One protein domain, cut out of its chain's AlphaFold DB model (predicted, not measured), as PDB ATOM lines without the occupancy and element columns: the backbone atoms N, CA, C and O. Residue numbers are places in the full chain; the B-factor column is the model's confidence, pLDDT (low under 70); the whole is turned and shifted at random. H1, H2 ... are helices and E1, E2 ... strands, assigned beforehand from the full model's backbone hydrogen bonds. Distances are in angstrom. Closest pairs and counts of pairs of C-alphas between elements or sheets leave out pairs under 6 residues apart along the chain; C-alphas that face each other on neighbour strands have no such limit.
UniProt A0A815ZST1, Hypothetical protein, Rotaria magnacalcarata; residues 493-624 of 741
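Overview. This is residues 493 to 624 of the 741 residues of the protein "Hypothetical protein" of Rotaria magnacalcarata (UniProt A0A815ZST1). This domain has little regular structure: a compact, rounded body of long loops round a small core pair, E1 and E2, with the hairpin E3 and E4 at one side and the short helix H1 near E1. The printed part has 132 residues, with E1, H1, E2, E3, E4 in order; both two-stranded sheets are antiparallel. It is mostly strand, but named elements hold only 25 residues; the radius of gyration of the C-alphas is 14.4 A, the spans 39 by 29 by 26 A.

Arrangement. Look at E1, residues 500 to 503, antiparallel to E2, residues 560 to 563; N 500 and O 563, 2.9 A apart, are within hydrogen-bond range. H1, residues 530 to 533, is too short for an O i to N i+4 pair, but its one O i to N i+3 pair is within range; its closest C-alphas to E1 are Pro 530 and Gly 501, 5.5 A. E3, residues 593 to 598, and E4, residues 611 to 617, form an antiparallel hairpin, with N 596 and O 614 within hydrogen-bond range at 2.8 A. E2 and E3 are near each other; E1 and E3 are apart.

Along the chain. Find C-alpha 500 at (-11.919, -83.452, 68.804), where E1 begins. E3 runs 17.2 A; E4 runs 18.1 A to C-alpha 617 at (-11.442, -102.285, 57.290).

Size, cuts and confidence. The C-alphas of Asn 602 and Val 624, farthest apart, are 41.0 A apart. The printed part has no cut, and its four links are long. Confidence is under 70 at 11 residues, among them 567 to 570.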
ATOM      1  N   VAL A 493       1.690 -84.483  60.178       76.38
ATOM      2  CA  VAL A 493       1.666 -83.978  61.561       76.38
ATOM      3  C   VAL A 493       0.307 -83.356  61.864       76.38
ATOM      4  O   VAL A 493      -0.174 -82.504  61.122       76.38
ATOM      5  N   VAL A 494      -0.309 -83.761  62.971       77.69
ATOM      6  CA  VAL A 494      -1.593 -83.230  63.445       77.69
ATOM      7  C   VAL A 494      -1.392 -81.886  64.156       77.69
ATOM      8  O   VAL A 494      -0.395 -81.681  64.849       77.69
ATOM      9  N   GLN A 495      -2.331 -80.952  63.993       75.06
ATOM     10  CA  GLN A 495      -2.329 -79.688  64.723       75.06
ATOM     11  C   GLN A 495      -2.725 -79.940  66.190       75.06
ATOM     12  O   GLN A 495      -3.820 -80.434  66.458       75.06
ATOM     13  N   SER A 496      -1.851 -79.608  67.147       67.44
ATOM     14  CA  SER A 496      -2.148 -79.743  68.585       67.44
ATOM     15  C   SER A 496      -3.428 -78.988  68.960       67.44
ATOM     16  O   SER A 496      -3.695 -77.923  68.406       67.44
ATOM     17  N   GLY A 497      -4.242 -79.561  69.850       74.44
ATOM     18  CA  GLY A 497      -5.540 -79.007  70.257       74.44
ATOM     19  C   GLY A 497      -6.645 -79.036  69.188       74.44
ATOM     20  O   GLY A 497      -7.794 -78.734  69.502       74.44
ATOM     21  N   SER A 498      -6.350 -79.423  67.938       82.50
ATOM     22  CA  SER A 498      -7.374 -79.547  66.884       82.50
ATOM     23  C   SER A 498      -8.163 -80.859  66.937       82.50
ATOM     24  O   SER A 498      -9.191 -80.979  66.271       82.50
ATOM     25  N   VAL A 499      -7.681 -81.847  67.699       90.56
ATOM     26  CA  VAL A 499      -8.259 -83.192  67.750       90.56
ATOM     27  C   VAL A 499      -9.492 -83.180  68.638       90.56
ATOM     28  O   VAL A 499      -9.396 -82.976  69.845       90.56
ATOM     29  N   GLN A 500     -10.665 -83.413  68.056       92.62
ATOM     30  CA  GLN A 500     -11.919 -83.452  68.804       92.62
ATOM     31  C   GLN A 500     -12.652 -84.755  68.527       92.62
ATOM     32  O   GLN A 500     -12.886 -85.135  67.380       92.62
ATOM     33  N   GLY A 501     -13.006 -85.449  69.606       94.81
ATOM     34  CA  GLY A 501     -13.813 -86.657  69.555       94.81
ATOM     35  C   GLY A 501     -15.236 -86.318  69.134       94.81
ATOM     36  O   GLY A 501     -15.779 -85.295  69.554       94.81
ATOM     37  N   ILE A 502     -15.844 -87.179  68.326       94.81
ATOM     38  CA  ILE A 502     -17.196 -86.988  67.798       94.81
ATOM     39  C   ILE A 502     -18.045 -88.249  67.956       94.81
ATOM     40  O   ILE A 502     -17.534 -89.371  68.022       94.81
ATOM     41  N   TRP A 503     -19.357 -88.050  68.036       94.81
ATOM     42  CA  TRP A 503     -20.371 -89.096  68.157       94.81
ATOM     43  C   TRP A 503     -21.644 -88.718  67.389       94.81
ATOM     44  O   TRP A 503     -21.767 -87.601  66.880       94.81
ATOM     45  N   ASN A 504     -22.582 -89.666  67.298       92.44
ATOM     46  CA  ASN A 504     -23.739 -89.594  66.403       92.44
ATOM     47  C   ASN A 504     -23.311 -89.314  64.947       92.44
ATOM     48  O   ASN A 504     -23.937 -88.527  64.240       92.44
ATOM     49  N   THR A 505     -22.193 -89.917  64.529       90.06
ATOM     50  CA  THR A 505     -21.584 -89.684  63.217       90.06
ATOM     51  C   THR A 505     -22.324 -90.436  62.108       90.06
ATOM     52  O   THR A 505     -22.825 -91.547  62.302       90.06
ATOM     53  N   VAL A 506     -22.367 -89.829  60.921       88.69
ATOM     54  CA  VAL A 506     -22.797 -90.440  59.653       88.69
ATOM     55  C   VAL A 506     -21.866 -89.899  58.567       88.69
ATOM     56  O   VAL A 506     -21.553 -88.711  58.591       88.69
ATOM     57  N   ALA A 507     -21.422 -90.742  57.631       87.75
ATOM     58  CA  ALA A 507     -20.558 -90.315  56.523       87.75
ATOM     59  C   ALA A 507     -21.234 -89.221  55.674       87.75
ATOM     60  O   ALA A 507     -22.430 -89.313  55.381       87.75
ATOM     61  N   GLY A 508     -20.495 -88.165  55.334       84.56
ATOM     62  CA  GLY A 508     -21.018 -86.954  54.689       84.56
ATOM     63  C   GLY A 508     -21.938 -86.093  55.573       84.56
ATOM     64  O   GLY A 508     -22.431 -85.059  55.122       84.56
ATOM     65  N   GLY A 509     -22.210 -86.513  56.812       85.06
ATOM     66  CA  GLY A 509     -23.225 -85.941  57.692       85.06
ATOM     67  C   GLY A 509     -22.682 -85.014  58.781       85.06
ATOM     68  O   GLY A 509     -21.480 -84.864  58.994       85.06
ATOM     69  N   LYS A 510     -23.606 -84.400  59.528       85.88
ATOM     70  CA  LYS A 510     -23.265 -83.676  60.760       85.88
ATOM     71  C   LYS A 510     -22.887 -84.661  61.865       85.88
ATOM     72  O   LYS A 510     -23.432 -85.758  61.931       85.88
ATOM     73  N   SER A 511     -22.004 -84.227  62.758       90.62
ATOM     74  CA  SER A 511     -21.564 -84.986  63.932       90.62
ATOM     75  C   SER A 511     -21.624 -84.115  65.186       90.62
ATOM     76  O   SER A 511     -21.458 -82.897  65.103       90.62
ATOM     77  N   THR A 512     -21.835 -84.726  66.350       93.44
ATOM     78  CA  THR A 512     -21.861 -84.024  67.641       93.44
ATOM     79  C   THR A 512     -20.507 -84.165  68.335       93.44
ATOM     80  O   THR A 512     -19.913 -85.242  68.319       93.44
ATOM     81  N   ILE A 513     -20.012 -83.102  68.978       94.25
ATOM     82  CA  ILE A 513     -18.780 -83.165  69.780       94.25
ATOM     83  C   ILE A 513     -18.988 -84.085  70.986       94.25
ATOM     84  O   ILE A 513     -20.012 -84.011  71.673       94.25
ATOM     85  N   ALA A 514     -18.022 -84.966  71.235       94.94
ATOM     86  CA  ALA A 514     -17.989 -85.804  72.423       94.94
ATOM     87  C   ALA A 514     -17.446 -85.014  73.626       94.94
ATOM     88  O   ALA A 514     -16.617 -84.123  73.463       94.94
ATOM     89  N   THR A 515     -17.884 -85.339  74.842       95.06
ATOM     90  CA  THR A 515     -17.524 -84.583  76.060       95.06
ATOM     91  C   THR A 515     -16.757 -85.425  77.081       95.06
ATOM     92  O   THR A 515     -16.951 -86.635  77.185       95.06
ATOM     93  N   ALA A 516     -15.870 -84.793  77.853       94.44
ATOM     94  CA  ALA A 516     -15.091 -85.476  78.883       94.44
ATOM     95  C   ALA A 516     -15.983 -85.856  80.084       94.44
ATOM     96  O   ALA A 516     -16.330 -85.000  80.898       94.44
ATOM     97  N   ASN A 517     -16.360 -87.131  80.201       91.88
ATOM     98  CA  ASN A 517     -17.177 -87.659  81.297       91.88
ATOM     99  C   ASN A 517     -16.972 -89.181  81.449       91.88
ATOM    100  O   ASN A 517     -16.628 -89.885  80.500       91.88
ATOM    101  N   THR A 518     -17.194 -89.720  82.648       85.19
ATOM    102  CA  THR A 518     -17.081 -91.163  82.917       85.19
ATOM    103  C   THR A 518     -18.333 -91.948  82.512       85.19
ATOM    104  O   THR A 518     -18.233 -93.159  82.299       85.19
ATOM    105  N   SER A 519     -19.484 -91.293  82.342       87.12
ATOM    106  CA  SER A 519     -20.773 -91.882  81.937       87.12
ATOM    107  C   SER A 519     -21.493 -91.030  80.878       87.12
ATOM    108  O   SER A 519     -21.000 -89.969  80.492       87.12
ATOM    109  N   GLY A 520     -22.645 -91.496  80.387       90.31
ATOM    110  CA  GLY A 520     -23.468 -90.792  79.397       90.31
ATOM    111  C   GLY A 520     -23.137 -91.142  77.943       90.31
ATOM    112  O   GLY A 520     -22.087 -91.711  77.653       90.31
ATOM    113  N   VAL A 521     -24.068 -90.824  77.037       93.06
ATOM    114  CA  VAL A 521     -23.865 -90.949  75.583       93.06
ATOM    115  C   VAL A 521     -22.987 -89.811  75.075       93.06
ATOM    116  O   VAL A 521     -23.053 -88.695  75.589       93.06
ATOM    117  N   GLY A 522     -22.166 -90.088  74.067       93.56
ATOM    118  CA  GLY A 522     -21.278 -89.091  73.481       93.56
ATOM    119  C   GLY A 522     -20.171 -88.618  74.416       93.56
ATOM    120  O   GLY A 522     -19.795 -87.449  74.370       93.56
ATOM    121  N   THR A 523     -19.661 -89.490  75.290       95.19
ATOM    122  CA  THR A 523     -18.623 -89.115  76.260       95.19
ATOM    123  C   THR A 523     -17.359 -89.962  76.161       95.19
ATOM    124  O   THR A 523     -17.359 -91.050  75.579       95.19
ATOM    125  N   TYR A 524     -16.262 -89.435  76.705       93.75
ATOM    126  CA  TYR A 524     -14.970 -90.108  76.827       93.75
ATOM    127  C   TYR A 524     -14.356 -89.866  78.219       93.75
ATOM    128  O   TYR A 524     -14.497 -88.764  78.756       93.75
ATOM    129  N   PRO A 525     -13.647 -90.839  78.825       92.19
ATOM    130  CA  PRO A 525     -12.941 -90.618  80.087       92.19
ATOM    131  C   PRO A 525     -11.866 -89.536  79.925       92.19
ATOM    132  O   PRO A 525     -11.110 -89.558  78.958       92.19
ATOM    133  N   SER A 526     -11.737 -88.617  80.884       89.56
ATOM    134  CA  SER A 526     -10.802 -87.481  80.786       89.56
ATOM    135  C   SER A 526      -9.327 -87.879  80.634       89.56
ATOM    136  O   SER A 526      -8.556 -87.126  80.050       89.56
ATOM    137  N   ASN A 527      -8.936 -89.071  81.100       88.31
ATOM    138  CA  ASN A 527      -7.593 -89.638  80.927       88.31
ATOM    139  C   ASN A 527      -7.394 -90.425  79.612       88.31
ATOM    140  O   ASN A 527      -6.352 -91.047  79.424       88.31
ATOM    141  N   GLN A 528      -8.401 -90.439  78.738       91.62
ATOM    142  CA  GLN A 528      -8.445 -91.126  77.443       91.62
ATOM    143  C   GLN A 528      -9.043 -90.162  76.401       91.62
ATOM    144  O   GLN A 528     -10.028 -90.477  75.729       91.62
ATOM    145  N   SER A 529      -8.485 -88.944  76.343       92.75
ATOM    146  CA  SER A 529      -8.922 -87.857  75.458       92.75
ATOM    147  C   SER A 529      -8.537 -88.106  73.991       92.75
ATOM    148  O   SER A 529      -7.653 -88.925  73.722       92.75
ATOM    149  N   PRO A 530      -9.162 -87.405  73.025       94.00
ATOM    150  CA  PRO A 530      -8.830 -87.532  71.603       94.00
ATOM    151  C   PRO A 530      -7.346 -87.288  71.284       94.00
ATOM    152  O   PRO A 530      -6.795 -87.953  70.410       94.00
ATOM    153  N   ASP A 531      -6.671 -86.396  72.017       86.88
ATOM    154  CA  ASP A 531      -5.253 -86.052  71.812       86.88
ATOM    155  C   ASP A 531      -4.315 -87.265  71.939       86.88
ATOM    156  O   ASP A 531      -3.297 -87.349  71.250       86.88
ATOM    157  N   THR A 532      -4.691 -88.248  72.768       88.56
ATOM    158  CA  THR A 532      -3.920 -89.488  72.983       88.56
ATOM    159  C   THR A 532      -3.837 -90.400  71.753       88.56
ATOM    160  O   THR A 532      -3.103 -91.380  71.762       88.56
ATOM    161  N   LEU A 533      -4.549 -90.090  70.663       88.50
ATOM    162  CA  LEU A 533      -4.384 -90.773  69.374       88.50
ATOM    163  C   LEU A 533      -3.058 -90.432  68.672       88.50
ATOM    164  O   LEU A 533      -2.633 -91.173  67.783       88.50
ATOM    165  N   PHE A 534      -2.422 -89.311  69.033       85.19
ATOM    166  CA  PHE A 534      -1.298 -88.732  68.286       85.19
ATOM    167  C   PHE A 534      -0.075 -88.393  69.155       85.19
ATOM    168  O   PHE A 534       0.870 -87.778  68.667       85.19
ATOM    169  N   ASP A 535      -0.054 -88.839  70.415       79.75
ATOM    170  CA  ASP A 535       1.079 -88.670  71.341       79.75
ATOM    171  C   ASP A 535       2.270 -89.618  71.051       79.75
ATOM    172  O   ASP A 535       3.368 -89.427  71.572       79.75
ATOM    173  N   GLY A 536       2.068 -90.624  70.190       80.44
ATOM    174  CA  GLY A 536       3.073 -91.620  69.804       80.44
ATOM    175  C   GLY A 536       3.249 -92.784  70.790       80.44
ATOM    176  O   GLY A 536       4.108 -93.638  70.565       80.44
ATOM    177  N   ASN A 537       2.450 -92.851  71.856       80.69
ATOM    178  CA  ASN A 537       2.556 -93.835  72.925       80.69
ATOM    179  C   ASN A 537       1.472 -94.916  72.793       80.69
ATOM    180  O   ASN A 537       0.322 -94.709  73.147       80.69
ATOM    181  N   THR A 538       1.829 -96.135  72.385       84.25
ATOM    182  CA  THR A 538       0.846 -97.232  72.244       84.25
ATOM    183  C   THR A 538       0.236 -97.721  73.567       84.25
ATOM    184  O   THR A 538      -0.539 -98.672  73.554       84.25
ATOM    185  N   ASN A 539       0.590 -97.126  74.714       83.31
ATOM    186  CA  ASN A 539      -0.005 -97.439  76.015       83.31
ATOM    187  C   ASN A 539      -1.198 -96.533  76.369       83.31
ATOM    188  O   ASN A 539      -2.020 -96.932  77.198       83.31
ATOM    189  N   THR A 540      -1.307 -95.348  75.762       87.75
ATOM    190  CA  THR A 540      -2.479 -94.465  75.843       87.75
ATOM    191  C   THR A 540      -3.488 -94.820  74.740       87.75
ATOM    192  O   THR A 540      -3.212 -95.649  73.871       87.75
ATOM    193  N   LYS A 541      -4.714 -94.286  74.826       89.62
ATOM    194  CA  LYS A 541      -5.772 -94.462  73.815       89.62
ATOM    195  C   LYS A 541      -6.917 -93.478  74.028       89.62
ATOM    196  O   LYS A 541      -7.274 -93.191  75.171       89.62
ATOM    197  N   TYR A 542      -7.577 -93.092  72.940       92.19
ATOM    198  CA  TYR A 542      -8.904 -92.487  72.988       92.19
ATOM    199  C   TYR A 542      -9.964 -93.577  73.200       92.19
ATOM    200  O   TYR A 542      -9.895 -94.641  72.584       92.19
ATOM    201  N   LEU A 543     -10.953 -93.322  74.062       91.06
ATOM    202  CA  LEU A 543     -12.095 -94.218  74.280       91.06
ATOM    203  C   LEU A 543     -13.393 -93.418  74.185       91.06
ATOM    204  O   LEU A 543     -13.712 -92.650  75.090       91.06
ATOM    205  N   SER A 544     -14.166 -93.639  73.121       92.06
ATOM    206  CA  SER A 544     -15.492 -93.037  72.950       92.06
ATOM    207  C   SER A 544     -16.597 -93.999  73.375       92.06
ATOM    208  O   SER A 544     -16.608 -95.161  72.969       92.06
ATOM    209  N   ARG A 545     -17.567 -93.523  74.166       90.50
ATOM    210  CA  ARG A 545     -18.774 -94.302  74.492       90.50
ATOM    211  C   ARG A 545     -19.783 -94.341  73.346       90.50
ATOM    212  O   ARG A 545     -20.527 -95.314  73.232       90.50
ATOM    213  N   GLY A 546     -19.793 -93.323  72.486       90.88
ATOM    214  CA  GLY A 546     -20.757 -93.207  71.391       90.88
ATOM    215  C   GLY A 546     -22.198 -93.264  71.873       90.88
ATOM    216  O   GLY A 546     -22.563 -92.579  72.826       90.88
ATOM    217  N   ASN A 547     -23.004 -94.109  71.241       88.12
ATOM    218  CA  ASN A 547     -24.428 -94.237  71.550       88.12
ATOM    219  C   ASN A 547     -24.722 -95.052  72.833       88.12
ATOM    220  O   ASN A 547     -25.885 -95.244  73.182       88.12
ATOM    221  N   SER A 548     -23.695 -95.505  73.566       88.19
ATOM    222  CA  SER A 548     -23.842 -96.150  74.878       88.19
ATOM    223  C   SER A 548     -23.789 -95.138  76.025       88.19
ATOM    224  O   SER A 548     -22.860 -94.340  76.113       88.19
ATOM    225  N   SER A 549     -24.737 -95.218  76.962       84.75
ATOM    226  CA  SER A 549     -24.719 -94.436  78.208       84.75
ATOM    227  C   SER A 549     -23.753 -94.982  79.273       84.75
ATOM    228  O   SER A 549     -23.449 -94.286  80.246       84.75
ATOM    229  N   GLY A 550     -23.253 -96.212  79.105       80.44
ATOM    230  CA  GLY A 550     -22.353 -96.876  80.047       80.44
ATOM    231  C   GLY A 550     -22.216 -98.386  79.813       80.44
ATOM    232  O   GLY A 550     -22.989 -99.004  79.084       80.44
ATOM    233  N   GLY A 551     -21.218 -98.991  80.465       75.50
ATOM    234  CA  GLY A 551     -20.944-100.431  80.382       75.50
ATOM    235  C   GLY A 551     -20.386-100.906  79.034       75.50
ATOM    236  O   GLY A 551     -20.052-100.106  78.159       75.50
ATOM    237  N   ILE A 552     -20.270-102.231  78.899       79.19
ATOM    238  CA  ILE A 552     -19.915-102.934  77.659       79.19
ATOM    239  C   ILE A 552     -21.224-103.409  77.021       79.19
ATOM    240  O   ILE A 552     -21.968-104.164  77.642       79.19
ATOM    241  N   ASN A 553     -21.529-102.949  75.809       83.75
ATOM    242  CA  ASN A 553     -22.693-103.380  75.032       83.75
ATOM    243  C   ASN A 553     -22.457-103.128  73.533       83.75
ATOM    244  O   ASN A 553     -21.555-102.378  73.165       83.75
ATOM    245  N   ALA A 554     -23.290-103.723  72.675       83.75
ATOM    246  CA  ALA A 554     -23.135-103.679  71.218       83.75
ATOM    247  C   ALA A 554     -23.328-102.288  70.568       83.75
ATOM    248  O   ALA A 554     -23.110-102.159  69.370       83.75
ATOM    249  N   LEU A 555     -23.736-101.258  71.323       83.81
ATOM    250  CA  LEU A 555     -23.866 -99.873  70.843       83.81
ATOM    251  C   LEU A 555     -22.702 -98.974  71.294       83.81
ATOM    252  O   LEU A 555     -22.621 -97.817  70.877       83.81
ATOM    253  N   ALA A 556     -21.809 -99.475  72.152       85.69
ATOM    254  CA  ALA A 556     -20.653 -98.725  72.627       85.69
ATOM    255  C   ALA A 556     -19.652 -98.489  71.487       85.69
ATOM    256  O   ALA A 556     -19.292 -99.411  70.763       85.69
ATOM    257  N   GLY A 557     -19.221 -97.238  71.314       86.00
ATOM    258  CA  GLY A 557     -18.283 -96.837  70.258       86.00
ATOM    259  C   GLY A 557     -18.872 -96.767  68.840       86.00
ATOM    260  O   GLY A 557     -18.246 -96.166  67.968       86.00
ATOM    261  N   LEU A 558     -20.081 -97.290  68.591       90.38
ATOM    262  CA  LEU A 558     -20.746 -97.141  67.291       90.38
ATOM    263  C   LEU A 558     -21.110 -95.678  67.006       90.38
ATOM    264  O   LEU A 558     -21.493 -94.929  67.908       90.38
ATOM    265  N   ASN A 559     -21.011 -95.304  65.727       92.44
ATOM    266  CA  ASN A 559     -21.214 -93.949  65.205       92.44
ATOM    267  C   ASN A 559     -20.384 -92.905  65.976       92.44
ATOM    268  O   ASN A 559     -20.898 -91.880  66.433       92.44
ATOM    269  N   THR A 560     -19.090 -93.200  66.140       94.38
ATOM    270  CA  THR A 560     -18.087 -92.300  66.721       94.38
ATOM    271  C   THR A 560     -16.906 -92.086  65.787       94.38
ATOM    272  O   THR A 560     -16.790 -92.720  64.738       94.38
ATOM    273  N   GLY A 561     -16.027 -91.172  66.179       94.12
ATOM    274  CA  GLY A 561     -14.731 -90.969  65.561       94.12
ATOM    275  C   GLY A 561     -14.024 -89.787  66.206       94.12
ATOM    276  O   GLY A 561     -14.277 -89.433  67.359       94.12
ATOM    277  N   PHE A 562     -13.175 -89.144  65.425       94.31
ATOM    278  CA  PHE A 562     -12.548 -87.871  65.742       94.31
ATOM    279  C   PHE A 562     -12.437 -87.060  64.449       94.31
ATOM    280  O   PHE A 562     -12.298 -87.640  63.370       94.31
ATOM    281  N   TYR A 563     -12.455 -85.735  64.554       92.00
ATOM    282  CA  TYR A 563     -11.843 -84.884  63.537       92.00
ATOM    283  C   TYR A 563     -10.545 -84.289  64.068       92.00
ATOM    284  O   TYR A 563     -10.277 -84.302  65.271       92.00
ATOM    285  N   LEU A 564      -9.740 -83.764  63.153       91.50
ATOM    286  CA  LEU A 564      -8.505 -83.050  63.438       91.50
ATOM    287  C   LEU A 564      -8.192 -82.090  62.290       91.50
ATOM    288  O   LEU A 564      -8.669 -82.280  61.169       91.50
ATOM    289  N   THR A 565      -7.341 -81.107  62.556       85.12
ATOM    290  CA  THR A 565      -6.665 -80.324  61.519       85.12
ATOM    291  C   THR A 565      -5.249 -80.869  61.357       85.12
ATOM    292  O   THR A 565      -4.582 -81.217  62.331       85.12
ATOM    293  N   ILE A 566      -4.761 -80.962  60.125       82.50
ATOM    294  CA  ILE A 566      -3.382 -81.367  59.840       82.50
ATOM    295  C   ILE A 566      -2.509 -80.111  59.751       82.50
ATOM    296  O   ILE A 566      -2.806 -79.197  58.985       82.50
ATOM    297  N   ALA A 567      -1.395 -80.083  60.481       69.00
ATOM    298  CA  ALA A 567      -0.396 -79.014  60.450       69.00
ATOM    299  C   ALA A 567       0.559 -79.152  59.242       69.00
ATOM    300  O   ALA A 567       1.779 -79.075  59.389       69.00
ATOM    301  N   HIS A 568       0.005 -79.411  58.054       62.97
ATOM    302  CA  HIS A 568       0.695 -79.428  56.761       62.97
ATOM    303  C   HIS A 568      -0.158 -78.695  55.719       62.97
ATOM    304  O   HIS A 568      -1.386 -78.713  55.752       62.97
ATOM    305  N   CYS A 569       0.510 -78.114  54.732       54.28
ATOM    306  CA  CYS A 569      -0.092 -77.557  53.527       54.28
ATOM    307  C   CYS A 569      -0.749 -78.655  52.671       54.28
ATOM    308  O   CYS A 569      -0.043 -79.521  52.164       54.28
ATOM    309  N   GLN A 570      -2.073 -78.579  52.479       61.62
ATOM    310  CA  GLN A 570      -2.863 -79.437  51.572       61.62
ATOM    311  C   GLN A 570      -2.452 -80.925  51.604       61.62
ATOM    312  O   GLN A 570      -1.968 -81.471  50.611       61.62
ATOM    313  N   PRO A 571      -2.615 -81.594  52.757       72.06
ATOM    314  CA  PRO A 571      -2.179 -82.970  52.935       72.06
ATOM    315  C   PRO A 571      -3.001 -83.935  52.077       72.06
ATOM    316  O   PRO A 571      -4.179 -84.179  52.337       72.06
ATOM    317  N   THR A 572      -2.359 -84.578  51.107       77.81
ATOM    318  CA  THR A 572      -2.935 -85.767  50.472       77.81
ATOM    319  C   THR A 572      -2.795 -86.948  51.432       77.81
ATOM    320  O   THR A 572      -1.688 -87.436  51.666       77.81
ATOM    321  N   LEU A 573      -3.906 -87.433  51.990       85.19
ATOM    322  CA  LEU A 573      -3.908 -88.646  52.809       85.19
ATOM    323  C   LEU A 573      -3.738 -89.884  51.915       85.19
ATOM    324  O   LEU A 573      -4.710 -90.443  51.419       85.19
ATOM    325  N   VAL A 574      -2.490 -90.312  51.703       84.31
ATOM    326  CA  VAL A 574      -2.179 -91.477  50.850       84.31
ATOM    327  C   VAL A 574      -2.394 -92.806  51.588       84.31
ATOM    328  O   VAL A 574      -2.821 -93.784  50.980       84.31
ATOM    329  N   LYS A 575      -2.061 -92.868  52.887       85.38
ATOM    330  CA  LYS A 575      -2.179 -94.061  53.747       85.38
ATOM    331  C   LYS A 575      -2.402 -93.648  55.204       85.38
ATOM    332  O   LYS A 575      -1.883 -92.624  55.637       85.38
ATOM    333  N   PHE A 576      -3.090 -94.492  55.968       90.06
ATOM    334  CA  PHE A 576      -3.185 -94.426  57.431       90.06
ATOM    335  C   PHE A 576      -2.886 -95.809  58.036       90.06
ATOM    336  O   PHE A 576      -2.699 -96.785  57.308       90.06
ATOM    337  N   ARG A 577      -2.799 -95.893  59.367       88.69
ATOM    338  CA  ARG A 577      -2.699 -97.151  60.127       88.69
ATOM    339  C   ARG A 577      -3.248 -96.945  61.535       88.69
ATOM    340  O   ARG A 577      -3.126 -95.842  62.064       88.69
ATOM    341  N   PHE A 578      -3.756 -98.005  62.149       88.94
ATOM    342  CA  PHE A 578      -4.108 -98.024  63.568       88.94
ATOM    343  C   PHE A 578      -3.062 -98.781  64.397       88.94
ATOM    344  O   PHE A 578      -2.277 -99.568  63.863       88.94
ATOM    345  N   ALA A 579      -3.065 -98.535  65.705       85.88
ATOM    346  CA  ALA A 579      -2.459 -99.399  66.710       85.88
ATOM    347  C   ALA A 579      -3.584-100.025  67.550       85.88
ATOM    348  O   ALA A 579      -4.616 -99.389  67.762       85.88
ATOM    349  N   THR A 580      -3.394-101.260  68.008       83.81
ATOM    350  CA  THR A 580      -4.323-101.951  68.916       83.81
ATOM    351  C   THR A 580      -4.274-101.339  70.313       83.81
ATOM    352  O   THR A 580      -3.187-100.972  70.772       83.81
ATOM    353  N   ALA A 581      -5.399-101.287  71.026       80.12
ATOM    354  CA  ALA A 581      -5.404-100.818  72.409       80.12
ATOM    355  C   ALA A 581      -4.600-101.751  73.342       80.12
ATOM    356  O   ALA A 581      -4.704-102.974  73.276       80.12
ATOM    357  N   SER A 582      -3.820-101.166  74.256       73.50
ATOM    358  CA  SER A 582      -2.899-101.861  75.177       73.50
ATOM    359  C   SER A 582      -3.555-102.644  76.325       73.50
ATOM    360  O   SER A 582      -2.853-103.232  77.148       73.50
ATOM    361  N   ASN A 583      -4.885-102.626  76.448       70.88
ATOM    362  CA  ASN A 583      -5.602-103.177  77.598       70.88
ATOM    363  C   ASN A 583      -6.261-104.530  77.295       70.88
ATOM    364  O   ASN A 583      -6.746-104.766  76.194       70.88
ATOM    365  N   GLY A 584      -6.401-105.378  78.322       63.94
ATOM    366  CA  GLY A 584      -7.037-106.709  78.251       63.94
ATOM    367  C   GLY A 584      -8.543-106.739  77.934       63.94
ATOM    368  O   GLY A 584      -9.206-107.723  78.237       63.94
ATOM    369  N   PHE A 585      -9.087-105.663  77.357       63.88
ATOM    370  CA  PHE A 585     -10.415-105.614  76.741       63.88
ATOM    371  C   PHE A 585     -10.343-105.605  75.202       63.88
ATOM    372  O   PHE A 585     -11.366-105.815  74.548       63.88
ATOM    373  N   ALA A 586      -9.161-105.407  74.604       64.00
ATOM    374  CA  ALA A 586      -8.918-105.799  73.219       64.00
ATOM    375  C   ALA A 586      -9.004-107.342  73.117       64.00
ATOM    376  O   ALA A 586      -8.532-108.029  74.026       64.00
ATOM    377  N   PRO A 587      -9.618-107.917  72.064       71.06
ATOM    378  CA  PRO A 587      -9.968-107.287  70.787       71.06
ATOM    379  C   PRO A 587     -11.286-106.491  70.770       71.06
ATOM    380  O   PRO A 587     -11.496-105.717  69.845       71.06
ATOM    381  N   TYR A 588     -12.172-106.655  71.757       78.25
ATOM    382  CA  TYR A 588     -13.581-106.233  71.667       78.25
ATOM    383  C   TYR A 588     -13.826-104.719  71.558       78.25
ATOM    384  O   TYR A 588     -14.916-104.315  71.163       78.25
ATOM    385  N   GLY A 589     -12.852-103.888  71.941       80.62
ATOM    386  CA  GLY A 589     -12.937-102.425  71.855       80.62
ATOM    387  C   GLY A 589     -12.250-101.798  70.636       80.62
ATOM    388  O   GLY A 589     -12.350-100.585  70.466       80.62
ATOM    389  N   ASP A 590     -11.544-102.580  69.816       86.06
ATOM    390  CA  ASP A 590     -10.787-102.052  68.676       86.06
ATOM    391  C   ASP A 590     -11.708-101.896  67.443       86.06
ATOM    392  O   ASP A 590     -12.434-102.835  67.102       86.06
ATOM    393  N   PRO A 591     -11.691-100.751  66.732       89.19
ATOM    394  CA  PRO A 591     -12.538-100.548  65.558       89.19
ATOM    395  C   PRO A 591     -12.100-101.481  64.425       89.19
ATOM    396  O   PRO A 591     -10.941-101.452  64.016       89.19
ATOM    397  N   THR A 592     -13.016-102.287  63.887       89.44
ATOM    398  CA  THR A 592     -12.752-103.204  62.759       89.44
ATOM    399  C   THR A 592     -13.001-102.569  61.392       89.44
ATOM    400  O   THR A 592     -12.413-102.993  60.402       89.44
ATOM    401  N   ALA A 593     -13.831-101.526  61.329       91.88
ATOM    402  CA  ALA A 593     -14.110-100.754  60.124       91.88
ATOM    403  C   ALA A 593     -14.133 -99.249  60.425       91.88
ATOM    404  O   ALA A 593     -14.390 -98.835  61.557       91.88
ATOM    405  N   ILE A 594     -13.862 -98.435  59.407       94.94
ATOM    406  CA  ILE A 594     -13.854 -96.973  59.489       94.94
ATOM    407  C   ILE A 594     -14.286 -96.340  58.161       94.94
ATOM    408  O   ILE A 594     -14.054 -96.896  57.085       94.94
ATOM    409  N   THR A 595     -14.858 -95.140  58.249       95.38
ATOM    410  CA  THR A 595     -14.931 -94.185  57.140       95.38
ATOM    411  C   THR A 595     -14.026 -92.995  57.448       95.38
ATOM    412  O   THR A 595     -14.075 -92.449  58.549       95.38
ATOM    413  N   VAL A 596     -13.191 -92.608  56.487       95.06
ATOM    414  CA  VAL A 596     -12.270 -91.470  56.563       95.06
ATOM    415  C   VAL A 596     -12.687 -90.446  55.519       95.06
ATOM    416  O   VAL A 596     -12.840 -90.784  54.344       95.06
ATOM    417  N   GLU A 597     -12.856 -89.195  55.937       94.25
ATOM    418  CA  GLU A 597     -13.375 -88.114  55.098       94.25
ATOM    419  C   GLU A 597     -12.483 -86.875  55.198       94.25
ATOM    420  O   GLU A 597     -11.858 -86.623  56.228       94.25
ATOM    421  N   GLY A 598     -12.418 -86.103  54.116       91.81
ATOM    422  CA  GLY A 598     -11.690 -84.838  54.055       91.81
ATOM    423  C   GLY A 598     -12.621 -83.662  53.800       91.81
ATOM    424  O   GLY A 598     -13.669 -83.803  53.167       91.81
ATOM    425  N   THR A 599     -12.219 -82.479  54.255       88.50
ATOM    426  CA  THR A 599     -12.872 -81.223  53.889       88.50
ATOM    427  C   THR A 599     -11.885 -80.057  53.875       88.50
ATOM    428  O   THR A 599     -10.839 -80.108  54.518       88.50
ATOM    429  N   ASN A 600     -12.250 -78.999  53.150       83.31
ATOM    430  CA  ASN A 600     -11.580 -77.698  53.150       83.31
ATOM    431  C   ASN A 600     -12.387 -76.633  53.934       83.31
ATOM    432  O   ASN A 600     -12.144 -75.439  53.784       83.31
ATOM    433  N   CYS A 601     -13.380 -77.040  54.735       78.88
ATOM    434  CA  CYS A 601     -14.154 -76.145  55.598       78.88
ATOM    435  C   CYS A 601     -13.301 -75.516  56.714       78.88
ATOM    436  O   CYS A 601     -12.711 -76.227  57.523       78.88
ATOM    437  N   ASN A 602     -13.363 -74.186  56.858       68.19
ATOM    438  CA  ASN A 602     -12.687 -73.448  57.939       68.19
ATOM    439  C   ASN A 602     -13.211 -73.779  59.354       68.19
ATOM    440  O   ASN A 602     -12.549 -73.463  60.336       68.19
ATOM    441  N   THR A 603     -14.397 -74.388  59.481       74.25
ATOM    442  CA  THR A 603     -14.913 -74.910  60.759       74.25
ATOM    443  C   THR A 603     -15.428 -76.331  60.550       74.25
ATOM    444  O   THR A 603     -16.275 -76.565  59.689       74.25
ATOM    445  N   LEU A 604     -14.900 -77.294  61.312       77.56
ATOM    446  CA  LEU A 604     -15.134 -78.720  61.056       77.56
ATOM    447  C   LEU A 604     -16.532 -79.169  61.520       77.56
ATOM    448  O   LEU A 604     -17.255 -79.798  60.754       77.56
ATOM    449  N   ILE A 605     -16.964 -78.764  62.722       74.75
ATOM    450  CA  ILE A 605     -18.280 -79.120  63.296       74.75
ATOM    451  C   ILE A 605     -19.482 -78.678  62.436       74.75
ATOM    452  O   ILE A 605     -20.478 -79.393  62.342       74.75
ATOM    453  N   ASN A 606     -19.394 -77.510  61.790       74.19
ATOM    454  CA  ASN A 606     -20.476 -76.939  60.980       74.19
ATOM    455  C   ASN A 606     -20.339 -77.256  59.484       74.19
ATOM    456  O   ASN A 606     -21.158 -76.798  58.685       74.19
ATOM    457  N   CYS A 607     -19.317 -78.018  59.091       79.88
ATOM    458  CA  CYS A 607     -19.071 -78.329  57.695       79.88
ATOM    459  C   CYS A 607     -20.161 -79.240  57.115       79.88
ATOM    460  O   CYS A 607     -20.439 -80.315  57.642       79.88
ATOM    461  N   THR A 608     -20.748 -78.816  55.997       80.31
ATOM    462  CA  THR A 608     -21.739 -79.581  55.221       80.31
ATOM    463  C   THR A 608     -21.141 -80.269  53.991       80.31
ATOM    464  O   THR A 608     -21.854 -80.968  53.278       80.31
ATOM    465  N   THR A 609     -19.848 -80.069  53.723       84.50
ATOM    466  CA  THR A 609     -19.140 -80.555  52.531       84.50
ATOM    467  C   THR A 609     -17.940 -81.416  52.923       84.50
ATOM    468  O   THR A 609     -16.778 -81.018  52.809       84.50
ATOM    469  N   TRP A 610     -18.236 -82.628  53.385       90.56
ATOM    470  CA  TRP A 610     -17.251 -83.695  53.554       90.56
ATOM    471  C   TRP A 610     -17.165 -84.539  52.281       90.56
ATOM    472  O   TRP A 610     -18.171 -84.793  51.622       90.56
ATOM    473  N   THR A 611     -15.954 -84.954  51.921       91.94
ATOM    474  CA  THR A 611     -15.691 -85.886  50.818       91.94
ATOM    475  C   THR A 611     -15.129 -87.172  51.398       91.94
ATOM    476  O   THR A 611     -14.056 -87.156  52.001       91.94
ATOM    477  N   THR A 612     -15.832 -88.286  51.212       94.06
ATOM    478  CA  THR A 612     -15.354 -89.605  51.631       94.06
ATOM    479  C   THR A 612     -14.080 -89.977  50.865       94.06
ATOM    480  O   THR A 612     -14.075 -90.004  49.635       94.06
ATOM    481  N   ILE A 613     -12.992 -90.254  51.589       94.38
ATOM    482  CA  ILE A 613     -11.686 -90.659  51.035       94.38
ATOM    483  C   ILE A 613     -11.557 -92.187  51.051       94.38
ATOM    484  O   ILE A 613     -11.010 -92.780  50.124       94.38
ATOM    485  N   TYR A 614     -12.048 -92.826  52.115       95.62
ATOM    486  CA  TYR A 614     -11.962 -94.270  52.317       95.62
ATOM    487  C   TYR A 614     -13.133 -94.768  53.167       95.62
ATOM    488  O   TYR A 614     -13.459 -94.147  54.174       95.62
ATOM    489  N   THR A 615     -13.685 -95.931  52.827       96.00
ATOM    490  CA  THR A 615     -14.561 -96.719  53.704       96.00
ATOM    491  C   THR A 615     -14.137 -98.179  53.609       96.00
ATOM    492  O   THR A 615     -14.019 -98.711  52.505       96.00
ATOM    493  N   GLY A 616     -13.902 -98.832  54.746       95.12
ATOM    494  CA  GLY A 616     -13.445-100.221  54.771       95.12
ATOM    495  C   GLY A 616     -12.859-100.643  56.116       95.12
ATOM    496  O   GLY A 616     -13.125-100.020  57.142       95.12
ATOM    497  N   ALA A 617     -12.078-101.722  56.104       93.62
ATOM    498  CA  ALA A 617     -11.442-102.285  57.290       93.62
ATOM    499  C   ALA A 617     -10.337-101.376  57.865       93.62
ATOM    500  O   ALA A 617      -9.719-100.585  57.150       93.62
ATOM    501  N   THR A 618     -10.046-101.507  59.158       91.88
ATOM    502  CA  THR A 618      -8.919-100.801  59.803       91.88
ATOM    503  C   THR A 618      -7.598-101.569  59.728       91.88
ATOM    504  O   THR A 618      -6.542-100.988  59.992       91.88
ATOM    505  N   GLY A 619      -7.650-102.867  59.407       89.25
ATOM    506  CA  GLY A 619      -6.545-103.814  59.551       89.25
ATOM    507  C   GLY A 619      -6.500-104.485  60.931       89.25
ATOM    508  O   GLY A 619      -5.707-105.403  61.134       89.25
ATOM    509  N   LEU A 620      -7.319-104.045  61.900       86.69
ATOM    510  CA  LEU A 620      -7.316-104.577  63.270       86.69
ATOM    511  C   LEU A 620      -8.108-105.885  63.422       86.69
ATOM    512  O   LEU A 620      -8.015-106.542  64.460       86.69
ATOM    513  N   GLU A 621      -8.883-106.282  62.418       82.50
ATOM    514  CA  GLU A 621      -9.741-107.472  62.425       82.50
ATOM    515  C   GLU A 621      -8.978-108.810  62.489       82.50
ATOM    516  O   GLU A 621      -9.516-109.794  62.989       82.50
ATOM    517  N   SER A 622      -7.717-108.850  62.047       72.62
ATOM    518  CA  SER A 622      -6.919-110.087  61.940       72.62
ATOM    519  C   SER A 622      -6.052-110.422  63.168       72.62
ATOM    520  O   SER A 622      -5.552-111.542  63.290       72.62
ATOM    521  N   PHE A 623      -5.865-109.489  64.109       69.75
ATOM    522  CA  PHE A 623      -4.936-109.680  65.231       69.75
ATOM    523  C   PHE A 623      -5.550-110.492  66.382       69.75
ATOM    524  O   PHE A 623      -6.256-109.952  67.237       69.75
ATOM    525  N   VAL A 624      -5.235-111.788  66.446       64.81
ATOM    526  CA  VAL A 624      -5.658-112.679  67.548       64.81
ATOM    527  C   VAL A 624      -4.803-112.486  68.814       64.81
ATOM    528  O   VAL A 624      -5.306-112.621  69.923       64.81
TER     529      VAL A 624